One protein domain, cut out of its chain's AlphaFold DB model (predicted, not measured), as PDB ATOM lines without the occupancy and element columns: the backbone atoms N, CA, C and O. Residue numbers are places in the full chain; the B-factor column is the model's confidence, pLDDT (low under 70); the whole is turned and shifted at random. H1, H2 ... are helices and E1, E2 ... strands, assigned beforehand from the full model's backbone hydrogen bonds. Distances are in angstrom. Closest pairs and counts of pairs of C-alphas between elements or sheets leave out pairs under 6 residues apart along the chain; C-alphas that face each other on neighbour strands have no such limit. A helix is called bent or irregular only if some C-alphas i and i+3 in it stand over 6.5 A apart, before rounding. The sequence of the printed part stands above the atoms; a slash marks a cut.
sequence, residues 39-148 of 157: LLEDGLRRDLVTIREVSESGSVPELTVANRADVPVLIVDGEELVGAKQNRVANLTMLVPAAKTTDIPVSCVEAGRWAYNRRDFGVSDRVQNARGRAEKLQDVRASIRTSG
ATOM      1  N   LEU A  39      -7.530  18.249  49.133       95.38
ATOM      2  CA  LEU A  39      -7.255  17.462  47.935       95.38
ATOM      3  C   LEU A  39      -8.577  17.099  47.255       95.38
ATOM      4  O   LEU A  39      -9.605  16.970  47.927       95.38
ATOM      5  N   LEU A  40      -8.556  16.944  45.931       94.19
ATOM      6  CA  LEU A  40      -9.751  16.609  45.163       94.19
ATOM      7  C   LEU A  40     -10.422  15.330  45.676       94.19
ATOM      8  O   LEU A  40     -11.627  15.340  45.928       94.19
ATOM      9  N   GLU A  41      -9.640  14.273  45.894       91.25
ATOM     10  CA  GLU A  41     -10.129  13.002  46.433       91.25
ATOM     11  C   GLU A  41     -10.838  13.182  47.787       91.25
ATOM     12  O   GLU A  41     -11.951  12.692  47.979       91.25
ATOM     13  N   ASP A  42     -10.250  13.949  48.711       93.31
ATOM     14  CA  ASP A  42     -10.864  14.237  50.011       93.31
ATOM     15  C   ASP A  42     -12.153  15.054  49.870       93.31
ATOM     16  O   ASP A  42     -13.117  14.831  50.603       93.31
ATOM     17  N   GLY A  43     -12.177  16.004  48.933       94.62
ATOM     18  CA  GLY A  43     -13.353  16.811  48.628       94.62
ATOM     19  C   GLY A  43     -14.509  15.978  48.073       94.62
ATOM     20  O   GLY A  43     -15.650  16.168  48.495       94.62
ATOM     21  N   LEU A  44     -14.212  15.034  47.177       92.56
ATOM     22  CA  LEU A  44     -15.181  14.081  46.629       92.56
ATOM     23  C   LEU A  44     -15.681  13.116  47.709       92.56
ATOM     24  O   LEU A  44     -16.884  12.940  47.854       92.56
ATOM     25  N   ARG A  45     -14.778  12.546  48.520       92.12
ATOM     26  CA  ARG A  45     -15.122  11.598  49.596       92.12
ATOM     27  C   ARG A  45     -16.039  12.211  50.661       92.12
ATOM     28  O   ARG A  45     -16.781  11.490  51.318       92.12
ATOM     29  N   ARG A  46     -15.960  13.529  50.863       94.31
ATOM     30  CA  ARG A  46     -16.782  14.289  51.823       94.31
ATOM     31  C   ARG A  46     -18.029  14.922  51.192       94.31
ATOM     32  O   ARG A  46     -18.668  15.734  51.854       94.31
ATOM     33  N   ASP A  47     -18.319  14.647  49.918       94.31
ATOM     34  CA  ASP A  47     -19.399  15.273  49.135       94.31
ATOM     35  C   ASP A  47     -19.336  16.817  49.058       94.31
ATOM     36  O   ASP A  47     -20.292  17.499  48.667       94.31
ATOM     37  N   LEU A  48     -18.176  17.396  49.381       96.44
ATOM     38  CA  LEU A  48     -17.916  18.833  49.295       96.44
ATOM     39  C   LEU A  48     -17.567  19.259  47.871       96.44
ATOM     40  O   LEU A  48     -17.715  20.428  47.522       96.44
ATOM     41  N   VAL A  49     -17.121  18.324  47.036       96.38
ATOM     42  CA  VAL A  49     -16.783  18.565  45.637       96.38
ATOM     43  C   VAL A  49     -17.620  17.659  44.757       96.38
ATOM     44  O   VAL A  49     -17.861  16.505  45.084       96.38
ATOM     45  N   THR A  50     -18.065  18.185  43.620       94.94
ATOM     46  CA  THR A  50     -18.682  17.372  42.566       94.94
ATOM     47  C   THR A  50     -18.143  17.785  41.215       94.94
ATOM     48  O   THR A  50     -17.977  18.979  40.965       94.94
ATOM     49  N   ILE A  51     -17.928  16.806  40.343       92.56
ATOM     50  CA  ILE A  51     -17.448  17.010  38.978       92.56
ATOM     51  C   ILE A  51     -18.513  16.491  38.018       92.56
ATOM     52  O   ILE A  51     -19.087  15.421  38.241       92.56
ATOM     53  N   ARG A  52     -18.797  17.259  36.967       89.75
ATOM     54  CA  ARG A  52     -19.813  16.945  35.958       89.75
ATOM     55  C   ARG A  52     -19.320  17.335  34.569       89.75
ATOM     56  O   ARG A  52     -18.415  18.154  34.428       89.75
ATOM     57  N   GLU A  53     -19.955  16.774  33.550       86.19
ATOM     58  CA  GLU A  53     -19.868  17.312  32.191       86.19
ATOM     59  C   GLU A  53     -20.452  18.736  32.165       86.19
ATOM     60  O   GLU A  53     -21.439  19.004  32.856       86.19
ATOM     61  N   VAL A  54     -19.883  19.630  31.350       84.88
ATOM     62  CA  VAL A  54     -20.394  21.011  31.195       84.88
ATOM     63  C   VAL A  54     -21.803  21.060  30.579       84.88
ATOM     64  O   VAL A  54     -22.520  22.048  30.716       84.88
ATOM     65  N   SER A  55     -22.224  19.990  29.899       78.38
ATOM     66  CA  SER A  55     -23.550  19.845  29.293       78.38
ATOM     67  C   SER A  55     -23.978  18.375  29.211       78.38
ATOM     68  O   SER A  55     -23.156  17.463  29.315       78.38
ATOM     69  N   GLU A  56     -25.266  18.114  28.956       66.81
ATOM     70  CA  GLU A  56     -25.781  16.745  28.752       66.81
ATOM     71  C   GLU A  56     -25.204  16.060  27.501       66.81
ATOM     72  O   GLU A  56     -25.050  14.835  27.452       66.81
ATOM     73  N   SER A  57     -24.828  16.840  26.482       64.94
ATOM     74  CA  SER A  57     -24.108  16.314  25.320       64.94
ATOM     75  C   SER A  57     -22.681  15.892  25.681       64.94
ATOM     76  O   SER A  57     -22.122  15.033  24.996       64.94
ATOM     77  N   GLY A  58     -22.133  16.389  26.795       60.31
ATOM     78  CA  GLY A  58     -20.704  16.382  27.081       60.31
ATOM     79  C   GLY A  58     -19.982  17.377  26.175       60.31
ATOM     80  O   GLY A  58     -20.405  17.619  25.040       60.31
ATOM     81  N   SER A  59     -18.891  17.962  26.658       63.84
ATOM     82  CA  SER A  59     -17.985  18.736  25.811       63.84
ATOM     83  C   SER A  59     -16.556  18.496  26.259       63.84
ATOM     84  O   SER A  59     -16.184  18.702  27.404       63.84
ATOM     85  N   VAL A  60     -15.744  18.052  25.311       63.44
ATOM     86  CA  VAL A  60     -14.294  18.182  25.398       63.44
ATOM     87  C   VAL A  60     -13.968  19.600  24.910       63.44
ATOM     88  O   VAL A  60     -14.570  20.023  23.917       63.44
ATOM     89  N   PRO A  61     -13.055  20.343  25.563       77.31
ATOM     90  CA  PRO A  61     -12.026  19.880  26.500       77.31
ATOM     91  C   PRO A  61     -12.260  20.238  27.978       77.31
ATOM     92  O   PRO A  61     -11.281  20.447  28.693       77.31
ATOM     93  N   GLU A  62     -13.504  20.335  28.456       87.06
ATOM     94  CA  GLU A  62     -13.784  20.929  29.774       87.06
ATOM     95  C   GLU A  62     -14.721  20.085  30.650       87.06
ATOM     96  O   GLU A  62     -15.652  19.447  30.168       87.06
ATOM     97  N   LEU A  63     -14.483  20.100  31.965       90.31
ATOM     98  CA  LEU A  63     -15.419  19.595  32.978       90.31
ATOM     99  C   LEU A  63     -15.787  20.704  33.950       90.31
ATOM    100  O   LEU A  63     -14.948  21.538  34.272       90.31
ATOM    101  N   THR A  64     -16.985  20.637  34.517       92.62
ATOM    102  CA  THR A  64     -17.420  21.557  35.567       92.62
ATOM    103  C   THR A  64     -17.137  20.968  36.945       92.62
ATOM    104  O   THR A  64     -17.685  19.925  37.310       92.62
ATOM    105  N   VAL A  65     -16.339  21.671  37.751       95.25
ATOM    106  CA  VAL A  65     -16.098  21.354  39.167       95.25
ATOM    107  C   VAL A  65     -16.872  22.326  40.042       95.25
ATOM    108  O   VAL A  65     -16.658  23.532  39.972       95.25
ATOM    109  N   ALA A  66     -17.739  21.811  40.908       96.94
ATOM    110  CA  ALA A  66     -18.382  22.593  41.957       96.94
ATOM    111  C   ALA A  66     -17.716  22.292  43.302       96.94
ATOM    112  O   ALA A  66     -17.852  21.181  43.818       96.94
ATOM    113  N   ASN A  67     -17.016  23.283  43.857       97.81
ATOM    114  CA  ASN A  67     -16.428  23.239  45.189       97.81
ATOM    115  C   ASN A  67     -17.363  23.929  46.193       97.81
ATOM    116  O   ASN A  67     -17.555  25.142  46.133       97.81
ATOM    117  N   ARG A  68     -17.934  23.157  47.118       97.75
ATOM    118  CA  ARG A  68     -18.810  23.627  48.204       97.75
ATOM    119  C   ARG A  68     -18.087  23.759  49.545       97.75
ATOM    120  O   ARG A  68     -18.717  24.146  50.524       97.75
ATOM    121  N   ALA A  69     -16.793  23.439  49.606       96.94
ATOM    122  CA  ALA A  69     -15.992  23.647  50.803       96.94
ATOM    123  C   ALA A  69     -15.740  25.144  51.058       96.94
ATOM    124  O   ALA A  69     -15.786  25.975  50.145       96.94
ATOM    125  N   ASP A  70     -15.410  25.465  52.308       96.81
ATOM    126  CA  ASP A  70     -14.965  26.789  52.762       96.81
ATOM    127  C   ASP A  70     -13.494  27.079  52.406       96.81
ATOM    128  O   ASP A  70     -12.989  28.179  52.637       96.81
ATOM    129  N   VAL A  71     -12.802  26.095  51.827       97.38
ATOM    130  CA  VAL A  71     -11.417  26.188  51.373       97.38
ATOM    131  C   VAL A  71     -11.294  25.807  49.895       97.38
ATOM    132  O   VAL A  71     -12.127  25.069  49.360       97.38
ATOM    133  N   PRO A  72     -10.260  26.306  49.200       97.44
ATOM    134  CA  PRO A  72      -9.976  25.874  47.844       97.44
ATOM    135  C   PRO A  72      -9.680  24.373  47.751       97.44
ATOM    136  O   PRO A  72      -9.213  23.756  48.710       97.44
ATOM    137  N   VAL A  73      -9.905  23.801  46.572       97.38
ATOM    138  CA  VAL A  73      -9.607  22.395  46.271       97.38
ATOM    139  C   VAL A  73      -8.442  22.324  45.294       97.38
ATOM    140  O   VAL A  73      -8.480  22.952  44.236       97.38
ATOM    141  N   LEU A  74      -7.403  21.573  45.652       96.62
ATOM    142  CA  LEU A  74      -6.255  21.300  44.800       96.62
ATOM    143  C   LEU A  74      -6.558  20.100  43.899       96.62
ATOM    144  O   LEU A  74      -6.814  19.003  44.388       96.62
ATOM    145  N   ILE A  75      -6.475  20.335  42.595       94.62
ATOM    146  CA  ILE A  75      -6.493  19.320  41.541       94.62
ATOM    147  C   ILE A  75      -5.084  19.261  40.966       94.62
ATOM    148  O   ILE A  75      -4.520  20.312  40.649       94.62
ATOM    149  N   VAL A  76      -4.499  18.074  40.850       92.00
ATOM    150  CA  VAL A  76      -3.105  17.916  40.415       92.00
ATOM    151  C   VAL A  76      -3.038  17.536  38.937       92.00
ATOM    152  O   VAL A  76      -3.842  16.757  38.432       92.00
ATOM    153  N   ASP A  77      -2.051  18.079  38.220       86.25
ATOM    154  CA  ASP A  77      -1.784  17.670  36.841       86.25
ATOM    155  C   ASP A  77      -1.607  16.146  36.723       86.25
ATOM    156  O   ASP A  77      -0.774  15.536  37.400       86.25
ATOM    157  N   GLY A  78      -2.353  15.538  35.802       83.12
ATOM    158  CA  GLY A  78      -2.269  14.102  35.558       83.12
ATOM    159  C   GLY A  78      -3.187  13.247  36.431       83.12
ATOM    160  O   GLY A  78      -3.196  12.034  36.226       83.12
ATOM    161  N   GLU A  79      -3.936  13.840  37.362       86.62
ATOM    162  CA  GLU A  79      -4.945  13.152  38.174       86.62
ATOM    163  C   GLU A  79      -6.082  12.627  37.280       86.62
ATOM    164  O   GLU A  79      -6.628  13.375  36.457       86.62
ATOM    165  N   GLU A  80      -6.386  11.328  37.383       85.38
ATOM    166  CA  GLU A  80      -7.430  10.676  36.589       85.38
ATOM    167  C   GLU A  80      -8.808  10.869  37.233       85.38
ATOM    168  O   GLU A  80      -9.033  10.538  38.397       85.38
ATOM    169  N   LEU A  81      -9.747  11.366  36.433       85.19
ATOM    170  CA  LEU A  81     -11.149  11.556  36.770       85.19
ATOM    171  C   LEU A  81     -11.959  10.459  36.073       85.19
ATOM    172  O   LEU A  81     -12.061  10.425  34.842       85.19
ATOM    173  N   VAL A  82     -12.536   9.554  36.856       79.81
ATOM    174  CA  VAL A  82     -13.208   8.343  36.370       79.81
ATOM    175  C   VAL A  82     -14.715   8.490  36.477       79.81
ATOM    176  O   VAL A  82     -15.235   8.794  37.546       79.81
ATOM    177  N   GLY A  83     -15.439   8.228  35.393       76.94
ATOM    178  CA  GLY A  83     -16.901   8.305  35.382       76.94
ATOM    179  C   GLY A  83     -17.460   8.883  34.089       76.94
ATOM    180  O   GLY A  83     -16.831   8.778  33.036       76.94
ATOM    181  N   ALA A  84     -18.668   9.449  34.170       78.62
ATOM    182  CA  ALA A  84     -19.361  10.094  33.052       78.62
ATOM    183  C   ALA A  84     -19.356   9.275  31.744       78.62
ATOM    184  O   ALA A  84     -19.518   8.047  31.759       78.62
ATOM    185  N   LYS A  85     -19.232   9.965  30.600       65.88
ATOM    186  CA  LYS A  85     -19.174   9.351  29.266       65.88
ATOM    187  C   LYS A  85     -17.804   8.744  28.956       65.88
ATOM    188  O   LYS A  85     -17.743   7.764  28.217       65.88
ATOM    189  N   GLN A  86     -16.738   9.308  29.524       73.38
ATOM    190  CA  GLN A  86     -15.339   8.907  29.350       73.38
ATOM    191  C   GLN A  86     -14.518   9.309  30.570       73.38
ATOM    192  O   GLN A  86     -14.793  10.339  31.182       73.38
ATOM    193  N   ASN A  87     -13.454   8.561  30.855       83.06
ATOM    194  CA  ASN A  87     -12.456   8.999  31.822       83.06
ATOM    195  C   ASN A  87     -11.661  10.187  31.264       83.06
ATOM    196  O   ASN A  87     -11.451  10.336  30.049       83.06
ATOM    197  N   ARG A  88     -11.225  11.051  32.175       84.38
ATOM    198  CA  ARG A  88     -10.523  12.298  31.880       84.38
ATOM    199  C   ARG A  88      -9.263  12.400  32.715       84.38
ATOM    200  O   ARG A  88      -9.161  11.796  33.772       84.38
ATOM    201  N   VAL A  89      -8.329  13.220  32.269       86.56
ATOM    202  CA  VAL A  89      -7.179  13.631  33.069       86.56
ATOM    203  C   VAL A  89      -7.122  15.147  33.149       86.56
ATOM    204  O   VAL A  89      -7.335  15.823  32.141       86.56
ATOM    205  N   ALA A  90      -6.818  15.691  34.324       88.50
ATOM    206  CA  ALA A  90      -6.562  17.120  34.465       88.50
ATOM    207  C   ALA A  90      -5.328  17.537  33.642       88.50
ATOM    208  O   ALA A  90      -4.290  16.864  33.663       88.50
ATOM    209  N   ASN A  91      -5.428  18.663  32.929       86.12
ATOM    210  CA  ASN A  91      -4.327  19.172  32.101       86.12
ATOM    211  C   ASN A  91      -3.282  19.964  32.892       86.12
ATOM    212  O   ASN A  91      -2.201  20.232  32.370       86.12
ATOM    213  N   LEU A  92      -3.636  20.410  34.099       87.25
ATOM    214  CA  LEU A  92      -2.850  21.327  34.912       87.25
ATOM    215  C   LEU A  92      -3.111  21.098  36.397       87.25
ATOM    216  O   LEU A  92      -4.202  20.685  36.784       87.25
ATOM    217  N   THR A  93      -2.146  21.488  37.225       91.38
ATOM    218  CA  THR A  93      -2.383  21.676  38.656       91.38
ATOM    219  C   THR A  93      -3.150  22.976  38.867       91.38
ATOM    220  O   THR A  93      -2.716  24.040  38.417       91.38
ATOM    221  N   MET A  94      -4.295  22.901  39.539       93.62
ATOM    222  CA  MET A  94      -5.229  24.010  39.715       93.62
ATOM    223  C   MET A  94      -5.735  24.068  41.149       93.62
ATOM    224  O   MET A  94      -5.978  23.042  41.776       93.62
ATOM    225  N   LEU A  95      -5.939  25.286  41.643       95.31
ATOM    226  CA  LEU A  95      -6.613  25.529  42.909       95.31
ATOM    227  C   LEU A  95      -8.017  26.072  42.611       95.31
ATOM    228  O   LEU A  95      -8.171  27.241  42.255       95.31
ATOM    229  N   VAL A  96      -9.033  25.215  42.706       96.00
ATOM    230  CA  VAL A  96     -10.433  25.593  42.480       96.00
ATOM    231  C   VAL A  96     -10.923  26.400  43.685       96.00
ATOM    232  O   VAL A  96     -10.850  25.892  44.808       96.00
ATOM    233  N   PRO A  97     -11.409  27.644  43.506       96.69
ATOM    234  CA  PRO A  97     -11.802  28.503  44.622       96.69
ATOM    235  C   PRO A  97     -12.874  27.876  45.521       96.69
ATOM    236  O   PRO A  97     -13.698  27.088  45.059       96.69
ATOM    237  N   ALA A  98     -12.868  28.251  46.802       97.00
ATOM    238  CA  ALA A  98     -13.921  27.898  47.755       97.00
ATOM    239  C   ALA A  98     -15.294  28.397  47.279       97.00
ATOM    240  O   ALA A  98     -15.378  29.460  46.657       97.00
ATOM    241  N   ALA A  99     -16.353  27.648  47.602       96.88
ATOM    242  CA  ALA A  99     -17.748  27.997  47.311       96.88
ATOM    243  C   ALA A  99     -18.014  28.443  45.854       96.88
ATOM    244  O   ALA A  99     -18.817  29.347  45.605       96.88
ATOM    245  N   LYS A 100     -17.327  27.840  44.877       96.56
ATOM    246  CA  LYS A 100     -17.400  28.246  43.471       96.56
ATOM    247  C   LYS A 100     -17.518  27.057  42.527       96.56
ATOM    248  O   LYS A 100     -16.962  25.985  42.763       96.56
ATOM    249  N   THR A 101     -18.205  27.298  41.417       96.00
ATOM    250  CA  THR A 101     -18.208  26.420  40.247       96.00
ATOM    251  C   THR A 101     -17.177  26.923  39.241       96.00
ATOM    252  O   THR A 101     -17.088  28.125  38.990       96.00
ATOM    253  N   THR A 102     -16.334  26.037  38.720       93.81
ATOM    254  CA  THR A 102     -15.244  26.375  37.797       93.81
ATOM    255  C   THR A 102     -15.099  25.289  36.748       93.81
ATOM    256  O   THR A 102     -15.004  24.111  37.094       93.81
ATOM    257  N   ASP A 103     -15.044  25.698  35.485       92.56
ATOM    258  CA  ASP A 103     -14.728  24.789  34.392       92.56
ATOM    259  C   ASP A 103     -13.213  24.589  34.311       92.56
ATOM    260  O   ASP A 103     -12.429  25.542  34.396       92.56
ATOM    261  N   ILE A 104     -12.802  23.328  34.214       90.38
ATOM    262  CA  ILE A 104     -11.405  22.913  34.208       90.38
ATOM    263  C   ILE A 104     -11.039  22.241  32.881       90.38
ATOM    264  O   ILE A 104     -11.814  21.430  32.372       90.38
ATOM    265  N   PRO A 105      -9.845  22.522  32.333       89.19
ATOM    266  CA  PRO A 105      -9.357  21.862  31.135       89.19
ATOM    267  C   PRO A 105      -8.927  20.422  31.431       89.19
ATOM    268  O   PRO A 105      -8.128  20.162  32.340       89.19
ATOM    269  N   VAL A 106      -9.408  19.496  30.608       87.19
ATOM    270  CA  VAL A 106      -9.110  18.067  30.699       87.19
ATOM    271  C   VAL A 106      -8.760  17.460  29.341       87.19
ATOM    272  O   VAL A 106      -9.076  18.016  28.285       87.19
ATOM    273  N   SER A 107      -8.151  16.277  29.378       83.81
ATOM    274  CA  SER A 107      -7.933  15.424  28.206       83.81
ATOM    275  C   SER A 107      -8.608  14.064  28.351       83.81
ATOM    276  O   SER A 107      -8.713  13.536  29.457       83.81
ATOM    277  N   CYS A 108      -9.093  13.492  27.246       77.00
ATOM    278  CA  CYS A 108      -9.600  12.119  27.218       77.00
ATOM    279  C   CYS A 108      -8.464  11.120  27.454       77.00
ATOM    280  O   CYS A 108      -7.362  11.318  26.953       77.00
ATOM    281  N   VAL A 109      -8.746  10.033  28.173       67.88
ATOM    282  CA  VAL A 109      -7.784   8.929  28.364       67.88
ATOM    283  C   VAL A 109      -8.268   7.589  27.796       67.88
ATOM    284  O   VAL A 109      -7.543   6.604  27.863       67.88
ATOM    285  N   GLU A 110      -9.462   7.540  27.198       60.62
ATOM    286  CA  GLU A 110     -10.027   6.318  26.618       60.62
ATOM    287  C   GLU A 110     -10.553   6.570  25.204       60.62
ATOM    288  O   GLU A 110     -11.414   7.425  24.989       60.62
ATOM    289  N   ALA A 111     -10.071   5.783  24.242       56.41
ATOM    290  CA  ALA A 111     -10.645   5.734  22.904       56.41
ATOM    291  C   ALA A 111     -11.908   4.851  22.891       56.41
ATOM    292  O   ALA A 111     -11.925   3.761  23.459       56.41
ATOM    293  N   GLY A 112     -12.963   5.298  22.204       55.81
ATOM    294  CA  GLY A 112     -14.069   4.427  21.778       55.81
ATOM    295  C   GLY A 112     -15.262   4.261  22.730       55.81
ATOM    296  O   GLY A 112     -16.287   3.739  22.297       55.81
ATOM    297  N   ARG A 113     -15.211   4.740  23.981       63.91
ATOM    298  CA  ARG A 113     -16.391   4.766  24.872       63.91
ATOM    299  C   ARG A 113     -17.080   6.126  24.797       63.91
ATOM    300  O   ARG A 113     -16.447   7.123  25.091       63.91
ATOM    301  N   TRP A 114     -18.355   6.205  24.420       66.19
ATOM    302  CA  TRP A 114     -19.141   7.452  24.494       66.19
ATOM    303  C   TRP A 114     -20.549   7.177  25.021       66.19
ATOM    304  O   TRP A 114     -21.563   7.456  24.384       66.19
ATOM    305  N   ALA A 115     -20.605   6.563  26.197       64.88
ATOM    306  CA  ALA A 115     -21.841   6.211  26.878       64.88
ATOM    307  C   ALA A 115     -21.663   6.416  28.384       64.88
ATOM    308  O   ALA A 115     -20.576   6.194  28.922       64.88
ATOM    309  N   TYR A 116     -22.725   6.859  29.057       56.91
ATOM    310  CA  TYR A 116     -22.699   7.079  30.500       56.91
ATOM    311  C   TYR A 116     -22.559   5.756  31.252       56.91
ATOM    312  O   TYR A 116     -23.385   4.865  31.089       56.91
ATOM    313  N   ASN A 117     -21.563   5.677  32.135       64.81
ATOM    314  CA  ASN A 117     -21.541   4.679  33.207       64.81
ATOM    315  C   ASN A 117     -22.219   5.238  34.475       64.81
ATOM    316  O   ASN A 117     -23.041   4.590  35.113       64.81
ATOM    317  N   ARG A 118     -21.941   6.507  34.797       67.44
ATOM    318  CA  ARG A 118     -22.552   7.257  35.903       67.44
ATOM    319  C   ARG A 118     -22.550   8.756  35.570       67.44
ATOM    320  O   ARG A 118     -21.817   9.153  34.676       67.44
ATOM    321  N   ARG A 119     -23.375   9.594  36.214       69.69
ATOM    322  CA  ARG A 119     -23.498  11.034  35.862       69.69
ATOM    323  C   ARG A 119     -22.402  11.943  36.433       69.69
ATOM    324  O   ARG A 119     -22.218  13.044  35.922       69.69
ATOM    325  N   ASP A 120     -21.716  11.505  37.477       67.44
ATOM    326  CA  ASP A 120     -20.604  12.224  38.106       67.44
ATOM    327  C   ASP A 120     -19.252  11.520  37.839       67.44
ATOM    328  O   ASP A 120     -19.213  10.430  37.246       67.44
ATOM    329  N   PHE A 121     -18.161  12.170  38.254       78.75
ATOM    330  CA  PHE A 121     -16.815  11.595  38.270       78.75
ATOM    331  C   PHE A 121     -16.328  11.357  39.705       78.75
ATOM    332  O   PHE A 121     -16.575  12.172  40.595       78.75
ATOM    333  N   GLY A 122     -15.561  10.284  39.890       75.75
ATOM    334  CA  GLY A 122     -14.645  10.084  41.013       75.75
ATOM    335  C   GLY A 122     -13.185  10.291  40.591       75.75
ATOM    336  O   GLY A 122     -12.908  10.634  39.443       75.75
ATOM    337  N   VAL A 123     -12.254  10.042  41.510       70.25
ATOM    338  CA  VAL A 123     -10.806   9.965  41.242       70.25
ATOM    339  C   VAL A 123     -10.373   8.505  41.370       70.25
ATOM    340  O   VAL A 123     -10.939   7.775  42.186       70.25
ATOM    341  N   SER A 124      -9.423   8.060  40.547       75.31
ATOM    342  CA  SER A 124      -8.773   6.754  40.726       75.31
ATOM    343  C   SER A 124      -7.397   6.912  41.372       75.31
ATOM    344  O   SER A 124      -6.788   7.977  41.307       75.31
ATOM    345  N   ASP A 125      -6.844   5.814  41.888       71.19
ATOM    346  CA  ASP A 125      -5.453   5.767  42.368       71.19
ATOM    347  C   ASP A 125      -4.415   5.904  41.233       71.19
ATOM    348  O   ASP A 125      -3.205   5.785  41.452       71.19
ATOM    349  N   ARG A 126      -4.858   6.094  39.985       70.62
ATOM    350  CA  ARG A 126      -3.995   6.154  38.809       70.62
ATOM    351  C   ARG A 126      -3.736   7.610  38.449       70.62
ATOM    352  O   ARG A 126      -4.624   8.449  38.358       70.62
ATOM    353  N   VAL A 127      -2.474   7.883  38.156       71.50
ATOM    354  CA  VAL A 127      -2.008   9.164  37.632       71.50
ATOM    355  C   VAL A 127      -1.344   8.891  36.292       71.50
ATOM    356  O   VAL A 127      -0.699   7.852  36.110       71.50
ATOM    357  N   GLN A 128      -1.479   9.815  35.341       73.06
ATOM    358  CA  GLN A 128      -0.769   9.709  34.069       73.06
ATOM    359  C   GLN A 128       0.738   9.484  34.275       73.06
ATOM    360  O   GLN A 128       1.379  10.113  35.124       73.06
ATOM    361  N   ASN A 129       1.313   8.602  33.452       77.69
ATOM    362  CA  ASN A 129       2.741   8.304  33.492       77.69
ATOM    363  C   ASN A 129       3.589   9.543  33.129       77.69
ATOM    364  O   ASN A 129       3.118  10.490  32.495       77.69
ATOM    365  N   ALA A 130       4.864   9.540  33.529       77.88
ATOM    366  CA  ALA A 130       5.745  10.700  33.376       77.88
ATOM    367  C   ALA A 130       5.899  11.176  31.919       77.88
ATOM    368  O   ALA A 130       5.947  12.383  31.684       77.88
ATOM    369  N   ARG A 131       5.943  10.248  30.956       79.31
ATOM    370  CA  ARG A 131       6.070  10.572  29.530       79.31
ATOM    371  C   ARG A 131       4.814  11.265  29.003       79.31
ATOM    372  O   ARG A 131       4.926  12.357  28.459       79.31
ATOM    373  N   GLY A 132       3.638  10.693  29.258       78.56
ATOM    374  CA  GLY A 132       2.358  11.268  28.844       78.56
ATOM    375  C   GLY A 132       2.098  12.633  29.484       78.56
ATOM    376  O   GLY A 132       1.636  13.549  28.809       78.56
ATOM    377  N   ARG A 133       2.483  12.835  30.756       78.12
ATOM    378  CA  ARG A 133       2.433  14.174  31.377       78.12
ATOM    379  C   ARG A 133       3.352  15.173  30.675       78.12
ATOM    380  O   ARG A 133       2.959  16.319  30.480       78.12
ATOM    381  N   ALA A 134       4.564  14.760  30.301       82.06
ATOM    382  CA  ALA A 134       5.512  15.632  29.611       82.06
ATOM    383  C   ALA A 134       5.016  16.028  28.212       82.06
ATOM    384  O   ALA A 134       5.075  17.207  27.872       82.06
ATOM    385  N   GLU A 135       4.497  15.073  27.437       83.31
ATOM    386  CA  GLU A 135       3.907  15.306  26.111       83.31
ATOM    387  C   GLU A 135       2.691  16.242  26.216       83.31
ATOM    388  O   GLU A 135       2.680  17.314  25.611       83.31
ATOM    389  N   LYS A 136       1.745  15.946  27.117       85.69
ATOM    390  CA  LYS A 136       0.591  16.816  27.400       85.69
ATOM    391  C   LYS A 136       1.008  18.234  27.799       85.69
ATOM    392  O   LYS A 136       0.439  19.212  27.318       85.69
ATOM    393  N   LEU A 137       2.010  18.376  28.672       83.56
ATOM    394  CA  LEU A 137       2.499  19.686  29.106       83.56
ATOM    395  C   LEU A 137       3.138  20.474  27.954       83.56
ATOM    396  O   LEU A 137       3.041  21.704  27.936       83.56
ATOM    397  N   GLN A 138       3.793  19.805  27.001       83.44
ATOM    398  CA  GLN A 138       4.315  20.457  25.797       83.44
ATOM    399  C   GLN A 138       3.177  21.029  24.949       83.44
ATOM    400  O   GLN A 138       3.245  22.205  24.578       83.44
ATOM    401  N   ASP A 139       2.115  20.257  24.728       83.12
ATOM    402  CA  ASP A 139       0.959  20.705  23.948       83.12
ATOM    403  C   ASP A 139       0.224  21.860  24.635       83.12
ATOM    404  O   ASP A 139      -0.038  22.889  24.010       83.12
ATOM    405  N   VAL A 140      -0.012  21.761  25.949       82.00
ATOM    406  CA  VAL A 140      -0.623  22.847  26.735       82.00
ATOM    407  C   VAL A 140       0.225  24.117  26.663       82.00
ATOM    408  O   VAL A 140      -0.305  25.210  26.467       82.00
ATOM    409  N   ARG A 141       1.556  24.005  26.769       83.19
ATOM    410  CA  ARG A 141       2.463  25.157  26.631       83.19
ATOM    411  C   ARG A 141       2.399  25.780  25.240       83.19
ATOM    412  O   ARG A 141       2.430  27.007  25.140       83.19
ATOM    413  N   ALA A 142       2.322  24.969  24.189       83.06
ATOM    414  CA  ALA A 142       2.157  25.457  22.825       83.06
ATOM    415  C   ALA A 142       0.804  26.169  22.653       83.06
ATOM    416  O   ALA A 142       0.775  27.295  22.160       83.06
ATOM    417  N   SER A 143      -0.286  25.575  23.150       83.56
ATOM    418  CA  SER A 143      -1.647  26.127  23.091       83.56
ATOM    419  C   SER A 143      -1.773  27.473  23.812       83.56
ATOM    420  O   SER A 143      -2.363  28.412  23.268       83.56
ATOM    421  N   ILE A 144      -1.144  27.613  24.986       83.62
ATOM    422  CA  ILE A 144      -1.105  28.881  25.726       83.62
ATOM    423  C   ILE A 144      -0.402  29.963  24.899       83.62
ATOM    424  O   ILE A 144      -0.890  31.089  24.841       83.62
ATOM    425  N   ARG A 145       0.719  29.637  24.239       81.81
ATOM    426  CA  ARG A 145       1.487  30.602  23.432       81.81
ATOM    427  C   ARG A 145       0.745  31.061  22.179       81.81
ATOM    428  O   ARG A 145       0.907  32.209  21.788       81.81
ATOM    429  N   THR A 146      -0.023  30.180  21.544       85.06
ATOM    430  CA  THR A 146      -0.684  30.474  20.262       85.06
ATOM    431  C   THR A 146      -2.102  31.011  20.418       85.06
ATOM    432  O   THR A 146      -2.535  31.818  19.605       85.06
ATOM    433  N   SER A 147      -2.837  30.569  21.443       81.50
ATOM    434  CA  SER A 147      -4.280  30.823  21.571       81.50
ATOM    435  C   SER A 147      -4.738  31.215  22.979       81.50
ATOM    436  O   SER A 147      -5.920  31.483  23.184       81.50
ATOM    437  N   GLY A 148      -3.839  31.203  23.970       80.56
ATOM    438  CA  GLY A 148      -4.180  31.428  25.380       80.56
ATOM    439  C   GLY A 148      -4.986  30.294  26.032       80.56
ATOM    440  O   GLY A 148      -5.326  30.385  27.213       80.56
TER     441      GLY A 148
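AT A GLANCE: This is residues 39 to 148 of the 157 residues of an uncharacterized protein of Gemmatimonadetes bacterium (UniProt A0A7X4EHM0). This is a small, nearly closed barrel: the six-stranded sheet E1 E2 E7 E5 E4 E8 folds back on itself and curls round the short helix H1, with E7 as the hinge and the edge strands E1 and E8 coming near each other. The small sheet E3 E6 lies at the same end as H1, while the long helix H2 is outside the barrel and only grazes it, its residues 141 to 147 standing free. The printed part has 110 residues, with named elements in the order H1 E1 E2 E3 E4 E5 E6 E7 E8 H2; both sheets are antiparallel and the class is mixed, helices and strands. It is compact, with a radius of gyration of the C-alphas of 13.5 A, and spans 34 by 31 by 27 A.

HOW THE PARTS SIT: H1, residues 40 to 45, is on the large sheet; its closest C-alphas to E1, residues 49 to 53, are those of Gly 43 and Val 49, 4.9 A apart. E1 and E2, residues 62 to 67, form a hairpin, with N 52 and O 64 2.9 A apart. E3, residues 73 to 75, is antiparallel to E6, residues 94 to 96, with N 94 and O 75 2.8 A apart. E4, residues 79 to 83, and E5, residues 88 to 90, form a hairpin, with N 81 and O 88 2.8 A apart. E7, residues 100 to 108, is staggered: its residues 100 to 105 pair with E2, with N 102 and O 65 2.8 A apart, and its residues 106 to 108 with E5, with N 107 and O 89 2.9 A apart. E8, residues 121 to 127, is antiparallel to E4, with N 122 and O 82 2.8 A apart. In this folded sheet, one sheet bent back into two leaves, E1 E2 face E5 E4 E8; the closest C-alphas of E1 and E8 are those of Ile 51 and Phe 121, 5.5 A apart. H2, residues 130 to 147, only just is on the large sheet, with 5 pairs of C-alphas within 10 A, and is apart from H1. In H1 and H2 every O i to N i+4 pair is within hydrogen-bond range.

IN THESE COORDINATES: H1 begins at C-alpha 40 (-9.751, 16.609, 45.163) and is 8.6 A long. E1 is 13.9 A, E2 15.8 A, E4 13.2 A and E8 15.0 A long; E3, E5 and E6 have three residues each. E7 runs 24.2 A to C-alpha 108 (-9.600, 12.119, 27.218). H2 runs 25.4 A to C-alpha 147 (-4.280, 30.823, 21.571).

THE WHOLE: The two C-alphas farthest apart, those of Arg 46 and Thr 146, are 39.0 A apart. The printed part has no cut, and the link from E7 to E8 is long, with 12 residues. The mean pLDDT of the printed part is 83.3; residues 56 to 60, residue 85 and residues 109 to 120 are under 70.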